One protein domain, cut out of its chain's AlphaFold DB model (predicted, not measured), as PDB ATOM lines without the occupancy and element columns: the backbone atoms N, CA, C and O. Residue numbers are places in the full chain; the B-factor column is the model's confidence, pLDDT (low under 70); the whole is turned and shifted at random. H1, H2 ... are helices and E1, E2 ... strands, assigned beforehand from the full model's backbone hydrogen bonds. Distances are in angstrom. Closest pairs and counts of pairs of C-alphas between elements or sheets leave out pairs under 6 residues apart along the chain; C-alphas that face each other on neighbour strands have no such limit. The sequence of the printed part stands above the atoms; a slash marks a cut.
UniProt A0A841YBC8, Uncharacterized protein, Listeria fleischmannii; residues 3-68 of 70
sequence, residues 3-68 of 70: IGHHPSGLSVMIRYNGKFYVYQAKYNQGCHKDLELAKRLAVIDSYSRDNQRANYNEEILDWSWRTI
ATOM      1  N   ILE A   3     -11.101  51.056  -3.125       95.38
ATOM      2  CA  ILE A   3     -12.052  51.481  -2.092       95.38
ATOM      3  C   ILE A   3     -13.410  51.758  -2.730       95.38
ATOM      4  O   ILE A   3     -13.490  52.430  -3.758       95.38
ATOM      5  N   GLY A   4     -14.467  51.221  -2.127       95.06
ATOM      6  CA  GLY A   4     -15.854  51.536  -2.451       95.06
ATOM      7  C   GLY A   4     -16.451  52.434  -1.376       95.06
ATOM      8  O   GLY A   4     -16.273  52.160  -0.191       95.06
ATOM      9  N   HIS A   5     -17.168  53.479  -1.777       94.88
ATOM     10  CA  HIS A   5     -17.886  54.383  -0.880       94.88
ATOM     11  C   HIS A   5     -19.359  54.477  -1.262       94.88
ATOM     12  O   HIS A   5     -19.681  54.644  -2.436       94.88
ATOM     13  N   HIS A   6     -20.225  54.447  -0.256       92.56
ATOM     14  CA  HIS A   6     -21.661  54.641  -0.398       92.56
ATOM     15  C   HIS A   6     -22.093  55.995   0.196       92.56
ATOM     16  O   HIS A   6     -21.562  56.387   1.241       92.56
ATOM     17  N   PRO A   7     -23.092  56.693  -0.379       88.62
ATOM     18  CA  PRO A   7     -23.591  57.974   0.133       88.62
ATOM     19  C   PRO A   7     -24.076  57.952   1.589       88.62
ATOM     20  O   PRO A   7     -24.052  58.982   2.256       88.62
ATOM     21  N   SER A   8     -24.471  56.789   2.121       87.69
ATOM     22  CA  SER A   8     -24.843  56.643   3.541       87.69
ATOM     23  C   SER A   8     -23.656  56.680   4.518       87.69
ATOM     24  O   SER A   8     -23.855  56.554   5.725       87.69
ATOM     25  N   GLY A   9     -22.424  56.813   4.015       89.56
ATOM     26  CA  GLY A   9     -21.197  56.810   4.816       89.56
ATOM     27  C   GLY A   9     -20.588  55.422   5.033       89.56
ATOM     28  O   GLY A   9     -19.638  55.292   5.803       89.56
ATOM     29  N   LEU A  10     -21.105  54.380   4.372       91.62
ATOM     30  CA  LEU A  10     -20.460  53.065   4.350       91.62
ATOM     31  C   LEU A  10     -19.263  53.070   3.395       91.62
ATOM     32  O   LEU A  10     -19.257  53.753   2.369       91.62
ATOM     33  N   SER A  11     -18.252  52.276   3.731       94.31
ATOM     34  CA  SER A  11     -17.071  52.098   2.896       94.31
ATOM     35  C   SER A  11     -16.558  50.671   2.972       94.31
ATOM     36  O   SER A  11     -16.611  50.050   4.035       94.31
ATOM     37  N   VAL A  12     -15.998  50.194   1.867       95.19
ATOM     38  CA  VAL A  12     -15.333  48.895   1.771       95.19
ATOM     39  C   VAL A  12     -13.951  49.059   1.180       95.19
ATOM     40  O   VAL A  12     -13.717  49.922   0.337       95.19
ATOM     41  N   MET A  13     -13.039  48.186   1.579       96.81
ATOM     42  CA  MET A  13     -11.693  48.123   1.025       96.81
ATOM     43  C   MET A  13     -11.474  46.760   0.394       96.81
ATOM     44  O   MET A  13     -11.760  45.751   1.024       96.81
ATOM     45  N   ILE A  14     -10.933  46.718  -0.821       96.81
ATOM     46  CA  ILE A  14     -10.600  45.495  -1.547       96.81
ATOM     47  C   ILE A  14      -9.122  45.529  -1.943       96.81
ATOM     48  O   ILE A  14      -8.628  46.497  -2.527       96.81
ATOM     49  N   ARG A  15      -8.397  44.456  -1.627       96.19
ATOM     50  CA  ARG A  15      -6.981  44.267  -1.956       96.19
ATOM     51  C   ARG A  15      -6.781  42.930  -2.658       96.19
ATOM     52  O   ARG A  15      -7.355  41.923  -2.256       96.19
ATOM     53  N   TYR A  16      -5.961  42.916  -3.703       94.88
ATOM     54  CA  TYR A  16      -5.584  41.684  -4.387       94.88
ATOM     55  C   TYR A  16      -4.298  41.130  -3.775       94.88
ATOM     56  O   TYR A  16      -3.306  41.846  -3.691       94.88
ATOM     57  N   ASN A  17      -4.308  39.868  -3.345       93.75
ATOM     58  CA  ASN A  17      -3.150  39.224  -2.708       93.75
ATOM     59  C   ASN A  17      -2.357  38.298  -3.652       93.75
ATOM     60  O   ASN A  17      -1.611  37.442  -3.185       93.75
ATOM     61  N   GLY A  18      -2.567  38.405  -4.969       92.62
ATOM     62  CA  GLY A  18      -1.961  37.517  -5.970       92.62
ATOM     63  C   GLY A  18      -2.791  36.274  -6.310       92.62
ATOM     64  O   GLY A  18      -2.480  35.578  -7.272       92.62
ATOM     65  N   LYS A  19      -3.858  35.983  -5.553       95.06
ATOM     66  CA  LYS A  19      -4.746  34.832  -5.811       95.06
ATOM     67  C   LYS A  19      -6.229  35.155  -5.647       95.06
ATOM     68  O   LYS A  19      -7.055  34.631  -6.392       95.06
ATOM     69  N   PHE A  20      -6.563  36.007  -4.687       96.62
ATOM     70  CA  PHE A  20      -7.922  36.413  -4.358       96.62
ATOM     71  C   PHE A  20      -7.997  37.926  -4.145       96.62
ATOM     72  O   PHE A  20      -7.038  38.562  -3.701       96.62
ATOM     73  N   TYR A  21      -9.173  38.481  -4.409       97.62
ATOM     74  CA  TYR A  21      -9.589  39.792  -3.943       97.62
ATOM     75  C   TYR A  21     -10.139  39.638  -2.532       97.62
ATOM     76  O   TYR A  21     -11.198  39.045  -2.326       97.62
ATOM     77  N   VAL A  22      -9.386  40.128  -1.556       97.44
ATOM     78  CA  VAL A  22      -9.765  40.160  -0.145       97.44
ATOM     79  C   VAL A  22     -10.447  41.491   0.118       97.44
ATOM     80  O   VAL A  22      -9.872  42.535  -0.188       97.44
ATOM     81  N   TYR A  23     -11.654  41.461   0.672       96.75
ATOM     82  CA  TYR A  23     -12.395  42.662   1.027       96.75
ATOM     83  C   TYR A  23     -12.603  42.782   2.536       96.75
ATOM     84  O   TYR A  23     -12.711  41.786   3.250       96.75
ATOM     85  N   GLN A  24     -12.696  44.022   3.002       96.81
ATOM     86  CA  GLN A  24     -13.077  44.404   4.354       96.81
ATOM     87  C   GLN A  24     -14.295  45.320   4.263       96.81
ATOM     88  O   GLN A  24     -14.233  46.372   3.622       96.81
ATOM     89  N   ALA A  25     -15.390  44.890   4.882       94.25
ATOM     90  CA  ALA A  25     -16.637  45.628   5.003       94.25
ATOM     91  C   ALA A  25     -16.935  45.914   6.482       94.25
ATOM     92  O   ALA A  25     -16.204  45.488   7.377       94.25
ATOM     93  N   LYS A  26     -18.006  46.669   6.750       93.31
ATOM     94  CA  LYS A  26     -18.323  47.129   8.111       93.31
ATOM     95  C   LYS A  26     -18.620  45.987   9.086       93.31
ATOM     96  O   LYS A  26     -18.175  46.053  10.229       93.31
ATOM     97  N   TYR A  27     -19.389  44.982   8.666       92.00
ATOM     98  CA  TYR A  27     -19.838  43.903   9.553       92.00
ATOM     99  C   TYR A  27     -19.151  42.565   9.285       92.00
ATOM    100  O   TYR A  27     -19.294  41.645  10.090       92.00
ATOM    101  N   ASN A  28     -18.413  42.441   8.181       94.12
ATOM    102  CA  ASN A  28     -17.710  41.214   7.838       94.12
ATOM    103  C   ASN A  28     -16.518  41.475   6.905       94.12
ATOM    104  O   ASN A  28     -16.340  42.562   6.353       94.12
ATOM    105  N   GLN A  29     -15.700  40.449   6.713       95.19
ATOM    106  CA  GLN A  29     -14.634  40.420   5.721       95.19
ATOM    107  C   GLN A  29     -14.655  39.083   4.990       95.19
ATOM    108  O   GLN A  29     -15.073  38.061   5.536       95.19
ATOM    109  N   GLY A  30     -14.153  39.070   3.764       95.88
ATOM    110  CA  GLY A  30     -14.155  37.863   2.955       95.88
ATOM    111  C   GLY A  30     -13.191  37.945   1.791       95.88
ATOM    112  O   GLY A  30     -12.402  38.882   1.660       95.88
ATOM    113  N   CYS A  31     -13.225  36.930   0.936       96.62
ATOM    114  CA  CYS A  31     -12.425  36.936  -0.275       96.62
ATOM    115  C   CYS A  31     -13.119  36.201  -1.415       96.62
ATOM    116  O   CYS A  31     -13.913  35.285  -1.195       96.62
ATOM    117  N   HIS A  32     -12.801  36.605  -2.639       97.44
ATOM    118  CA  HIS A  32     -13.269  35.924  -3.834       97.44
ATOM    119  C   HIS A  32     -12.244  36.026  -4.969       97.44
ATOM    120  O   HIS A  32     -11.405  36.923  -4.985       97.44
ATOM    121  N   LYS A  33     -12.267  35.082  -5.916       96.06
ATOM    122  CA  LYS A  33     -11.348  35.094  -7.074       96.06
ATOM    123  C   LYS A  33     -11.716  36.154  -8.105       96.06
ATOM    124  O   LYS A  33     -10.840  36.715  -8.748       96.06
ATOM    125  N   ASP A  34     -13.010  36.391  -8.254       96.50
ATOM    126  CA  ASP A  34     -13.575  37.397  -9.145       96.50
ATOM    127  C   ASP A  34     -13.776  38.728  -8.409       96.50
ATOM    128  O   ASP A  34     -14.335  38.742  -7.307       96.50
ATOM    129  N   LEU A  35     -13.309  39.823  -9.017       94.00
ATOM    130  CA  LEU A  35     -13.371  41.165  -8.436       94.00
ATOM    131  C   LEU A  35     -14.812  41.662  -8.309       94.00
ATOM    132  O   LEU A  35     -15.164  42.233  -7.281       94.00
ATOM    133  N   GLU A  36     -15.646  41.449  -9.325       93.62
ATOM    134  CA  GLU A  36     -17.030  41.927  -9.319       93.62
ATOM    135  C   GLU A  36     -17.846  41.220  -8.235       93.62
ATOM    136  O   GLU A  36     -18.596  41.859  -7.495       93.62
ATOM    137  N   LEU A  37     -17.635  39.916  -8.054       94.12
ATOM    138  CA  LEU A  37     -18.257  39.187  -6.955       94.12
ATOM    139  C   LEU A  37     -17.708  39.629  -5.593       94.12
ATOM    140  O   LEU A  37     -18.483  39.767  -4.651       94.12
ATOM    141  N   ALA A  38     -16.403  39.908  -5.477       94.94
ATOM    142  CA  ALA A  38     -15.828  40.458  -4.249       94.94
ATOM    143  C   ALA A  38     -16.452  41.818  -3.887       94.94
ATOM    144  O   ALA A  38     -16.775  42.040  -2.723       94.94
ATOM    145  N   LYS A  39     -16.689  42.694  -4.874       94.38
ATOM    146  CA  LYS A  39     -17.409  43.962  -4.676       94.38
ATOM    147  C   LYS A  39     -18.827  43.730  -4.165       94.38
ATOM    148  O   LYS A  39     -19.202  44.317  -3.157       94.38
ATOM    149  N   ARG A  40     -19.600  42.855  -4.819       92.44
ATOM    150  CA  ARG A  40     -20.986  42.545  -4.413       92.44
ATOM    151  C   ARG A  40     -21.060  42.012  -2.988       92.44
ATOM    152  O   ARG A  40     -21.878  42.481  -2.206       92.44
ATOM    153  N   LEU A  41     -20.185  41.070  -2.647       92.56
ATOM    154  CA  LEU A  41     -20.115  40.516  -1.298       92.56
ATOM    155  C   LEU A  41     -19.734  41.588  -0.272       92.56
ATOM    156  O   LEU A  41     -20.383  41.683   0.761       92.56
ATOM    157  N   ALA A  42     -18.761  42.450  -0.582       93.75
ATOM    158  CA  ALA A  42     -18.375  43.553   0.296       93.75
ATOM    159  C   ALA A  42     -19.527  44.544   0.544       93.75
ATOM    160  O   ALA A  42     -19.694  45.026   1.664       93.75
ATOM    161  N   VAL A  43     -20.329  44.838  -0.485       91.88
ATOM    162  CA  VAL A  43     -21.533  45.672  -0.355       91.88
ATOM    163  C   VAL A  43     -22.538  45.006   0.582       91.88
ATOM    164  O   VAL A  43     -22.937  45.626   1.561       91.88
ATOM    165  N   ILE A  44     -22.887  43.737   0.342       90.12
ATOM    166  CA  ILE A  44     -23.831  42.977   1.182       90.12
ATOM    167  C   ILE A  44     -23.377  42.968   2.648       90.12
ATOM    168  O   ILE A  44     -24.152  43.275   3.553       90.12
ATOM    169  N   ASP A  45     -22.094  42.704   2.872       92.06
ATOM    170  CA  ASP A  45     -21.482  42.615   4.198       92.06
ATOM    171  C   ASP A  45     -21.228  43.985   4.864       92.06
ATOM    172  O   ASP A  45     -20.780  44.066   6.014       92.06
ATOM    173  N   SER A  46     -21.532  45.088   4.169       91.00
ATOM    174  CA  SER A  46     -21.533  46.438   4.746       91.00
ATOM    175  C   SER A  46     -22.830  46.782   5.473       91.00
ATOM    176  O   SER A  46     -22.855  47.760   6.225       91.00
ATOM    177  N   TYR A  47     -23.879  45.973   5.311       87.19
ATOM    178  CA  TYR A  47     -25.167  46.140   5.984       87.19
ATOM    179  C   TYR A  47     -25.335  45.134   7.124       87.19
ATOM    180  O   TYR A  47     -24.810  44.022   7.090       87.19
ATOM    181  N   SER A  48     -26.061  45.535   8.173       82.06
ATOM    182  CA  SER A  48     -26.408  44.615   9.257       82.06
ATOM    183  C   SER A  48     -27.367  43.544   8.735       82.06
ATOM    184  O   SER A  48     -28.113  43.785   7.786       82.06
ATOM    185  N   ARG A  49     -27.391  42.369   9.378       73.88
ATOM    186  CA  ARG A  49     -28.292  41.268   8.987       73.88
ATOM    187  C   ARG A  49     -29.767  41.686   8.950       73.88
ATOM    188  O   ARG A  49     -30.510  41.204   8.105       73.88
ATOM    189  N   ASP A  50     -30.154  42.628   9.803       69.88
ATOM    190  CA  ASP A  50     -31.520  43.165   9.874       69.88
ATOM    191  C   ASP A  50     -31.846  44.176   8.763       69.88
ATOM    192  O   ASP A  50     -33.012  44.440   8.490       69.88
ATOM    193  N   ASN A  51     -30.826  44.736   8.106       67.44
ATOM    194  CA  ASN A  51     -30.954  45.700   7.010       67.44
ATOM    195  C   ASN A  51     -30.533  45.100   5.670       67.44
ATOM    196  O   ASN A  51     -30.157  45.841   4.759       67.44
ATOM    197  N   GLN A  52     -30.580  43.772   5.537       64.00
ATOM    198  CA  GLN A  52     -30.280  43.155   4.260       64.00
ATOM    199  C   GLN A  52     -31.375  43.494   3.247       64.00
ATOM    200  O   GLN A  52     -32.433  42.867   3.209       64.00
ATOM    201  N   ARG A  53     -31.141  44.545   2.457       64.94
ATOM    202  CA  ARG A  53     -32.076  45.021   1.439       64.94
ATOM    203  C   ARG A  53     -32.247  43.942   0.378       64.94
ATOM    204  O   ARG A  53     -31.276  43.372  -0.106       64.94
ATOM    205  N   ALA A  54     -33.487  43.694  -0.034       61.41
ATOM    206  CA  ALA A  54     -33.794  42.685  -1.045       61.41
ATOM    207  C   ALA A  54     -33.159  42.977  -2.427       61.41
ATOM    208  O   ALA A  54     -33.058  42.066  -3.242       61.41
ATOM    209  N   ASN A  55     -32.699  44.214  -2.683       68.12
ATOM    210  CA  ASN A  55     -32.221  44.678  -3.993       68.12
ATOM    211  C   ASN A  55     -30.766  45.186  -4.000       68.12
ATOM    212  O   ASN A  55     -30.455  46.284  -4.459       68.12
ATOM    213  N   TYR A  56     -29.825  44.355  -3.553       69.19
ATOM    214  CA  TYR A  56     -28.392  44.684  -3.602       69.19
ATOM    215  C   TYR A  56     -27.828  44.952  -5.006       69.19
ATOM    216  O   TYR A  56     -26.812  45.633  -5.141       69.19
ATOM    217  N   ASN A  57     -28.467  44.415  -6.050       68.88
ATOM    218  CA  ASN A  57     -28.064  44.664  -7.437       68.88
ATOM    219  C   ASN A  57     -28.281  46.122  -7.856       68.88
ATOM    220  O   ASN A  57     -27.549  46.610  -8.710       68.88
ATOM    221  N   GLU A  58     -29.266  46.803  -7.270       72.69
ATOM    222  CA  GLU A  58     -29.463  48.238  -7.479       72.69
ATOM    223  C   GLU A  58     -28.544  49.029  -6.552       72.69
ATOM    224  O   GLU A  58     -27.900  49.970  -7.000       72.69
ATOM    225  N   GLU A  59     -28.379  48.584  -5.301       74.88
ATOM    226  CA  GLU A  59     -27.523  49.294  -4.348       74.88
ATOM    227  C   GLU A  59     -26.073  49.402  -4.801       74.88
ATOM    228  O   GLU A  59     -25.481  50.451  -4.606       74.88
ATOM    229  N   ILE A  60     -25.477  48.378  -5.428       79.88
ATOM    230  CA  ILE A  60     -24.081  48.471  -5.892       79.88
ATOM    231  C   ILE A  60     -23.858  49.608  -6.907       79.88
ATOM    232  O   ILE A  60     -22.727  50.078  -7.038       79.88
ATOM    233  N   LEU A  61     -24.909  50.073  -7.595       82.69
ATOM    234  CA  LEU A  61     -24.840  51.213  -8.516       82.69
ATOM    235  C   LEU A  61     -24.638  52.544  -7.779       82.69
ATOM    236  O   LEU A  61     -24.039  53.459  -8.340       82.69
ATOM    237  N   ASP A  62     -25.061  52.626  -6.516       87.50
ATOM    238  CA  ASP A  62     -24.857  53.798  -5.661       87.50
ATOM    239  C   ASP A  62     -23.434  53.853  -5.078       87.50
ATOM    240  O   ASP A  62     -23.033  54.852  -4.476       87.50
ATOM    241  N   TRP A  63     -22.637  52.792  -5.251       92.62
ATOM    242  CA  TRP A  63     -21.264  52.747  -4.759       92.62
ATOM    243  C   TRP A  63     -20.293  53.370  -5.757       92.62
ATOM    244  O   TRP A  63     -20.139  52.935  -6.897       92.62
ATOM    245  N   SER A  64     -19.547  54.359  -5.275       93.88
ATOM    246  CA  SER A  64     -18.429  54.955  -5.996       93.88
ATOM    247  C   SER A  64     -17.143  54.193  -5.696       93.88
ATOM    248  O   SER A  64     -16.742  54.074  -4.539       93.88
ATOM    249  N   TRP A  65     -16.465  53.717  -6.739       93.75
ATOM    250  CA  TRP A  65     -15.234  52.934  -6.621       93.75
ATOM    251  C   TRP A  65     -14.021  53.753  -7.049       93.75
ATOM    252  O   TRP A  65     -14.032  54.387  -8.102       93.75
ATOM    253  N   ARG A  66     -12.956  53.727  -6.243       93.50
ATOM    254  CA  ARG A  66     -11.691  54.408  -6.539       93.50
ATOM    255  C   ARG A  66     -10.511  53.490  -6.289       93.50
ATOM    256  O   ARG A  66     -10.391  52.893  -5.217       93.50
ATOM    257  N   THR A  67      -9.629  53.404  -7.276       91.19
ATOM    258  CA  THR A  67      -8.324  52.774  -7.104       91.19
ATOM    259  C   THR A  67      -7.408  53.763  -6.399       91.19
ATOM    260  O   THR A  67      -7.304  54.915  -6.806       91.19
ATOM    261  N   ILE A  68      -6.768  53.306  -5.334       86.88
ATOM    262  CA  ILE A  68      -5.671  54.001  -4.675       86.88
ATOM    263  C   ILE A  68      -4.403  53.256  -5.075       86.88
ATOM    264  O   ILE A  68      -4.230  52.079  -4.724       86.88
TER     265      ILE A  68
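AT A GLANCE: This is residues 3 to 68 of the 70 residues of an uncharacterized protein of Listeria fleischmannii (UniProt A0A841YBC8). A strongly twisted, curled sheet of five strands has the helix H1 packed on one face and the opposite face bare. The shorter helix H2 touches H1 crosswise, and the chain then turns into E5 at the sheet's edge. The 66 printed residues include E1, E2, E3, E4, H1, H2 and E5 in chain order; the sheet order is E4, E3, E2, E1, E5, antiparallel throughout, and the class is mixed, helices and strands. The whole is compact, with a radius of gyration of the C-alphas of 11.1 A, but elongated, spanning 33 by 21 by 18 A.

IN THESE COORDINATES: E1, residues 3 to 5, begins at C-alpha 3 (-12.052, 51.481, -2.092) and is 6.6 A long. E2, residues 11 to 16, spans 17.1 A, E3, residues 21 to 24, 10.1 A, and E4, residues 29 to 32, 10.6 A. H1, residues 35 to 44, spans 14.3 A, and H2, residues 56 to 62, 10.0 A. E5, residues 64 to 67, spans 10.4 A and ends at C-alpha 67 (-8.324, 52.774, -7.104).

HOW THE PARTS SIT: E1 to E4 form a meander, each strand the antiparallel neighbour of the one before; N 4 and O 12 are 2.9 A apart, N 15 and O 22 2.8 A, N 23 and O 30 2.9 A. Edge strand E5 pairs with E1, N 5 and O 64 at 2.9 A. H1 is on the sheet; its closest C-alphas to E4 are Ala 38 and His 32, 5.2 A. H1 and H2 touch, about perpendicular at 82 degrees, the C-alphas of Val 43 and Ile 60 closest at 6.7 A. H2 is only just not on the sheet, with 4 pairs of C-alphas within 10 A. In H1 every O i to N i+4 pair is within hydrogen-bond range; in H2 1 of 3 is, beside 3 of 4 O i to N i+3 pairs.

THE WHOLE: The C-alphas of Gly 18 and Asp 50 are the farthest apart, 34.0 A. The printed part has no cut; the link from H1 to H2 is long, with 11 residues. Residues 50 to 57 have pLDDT under 70.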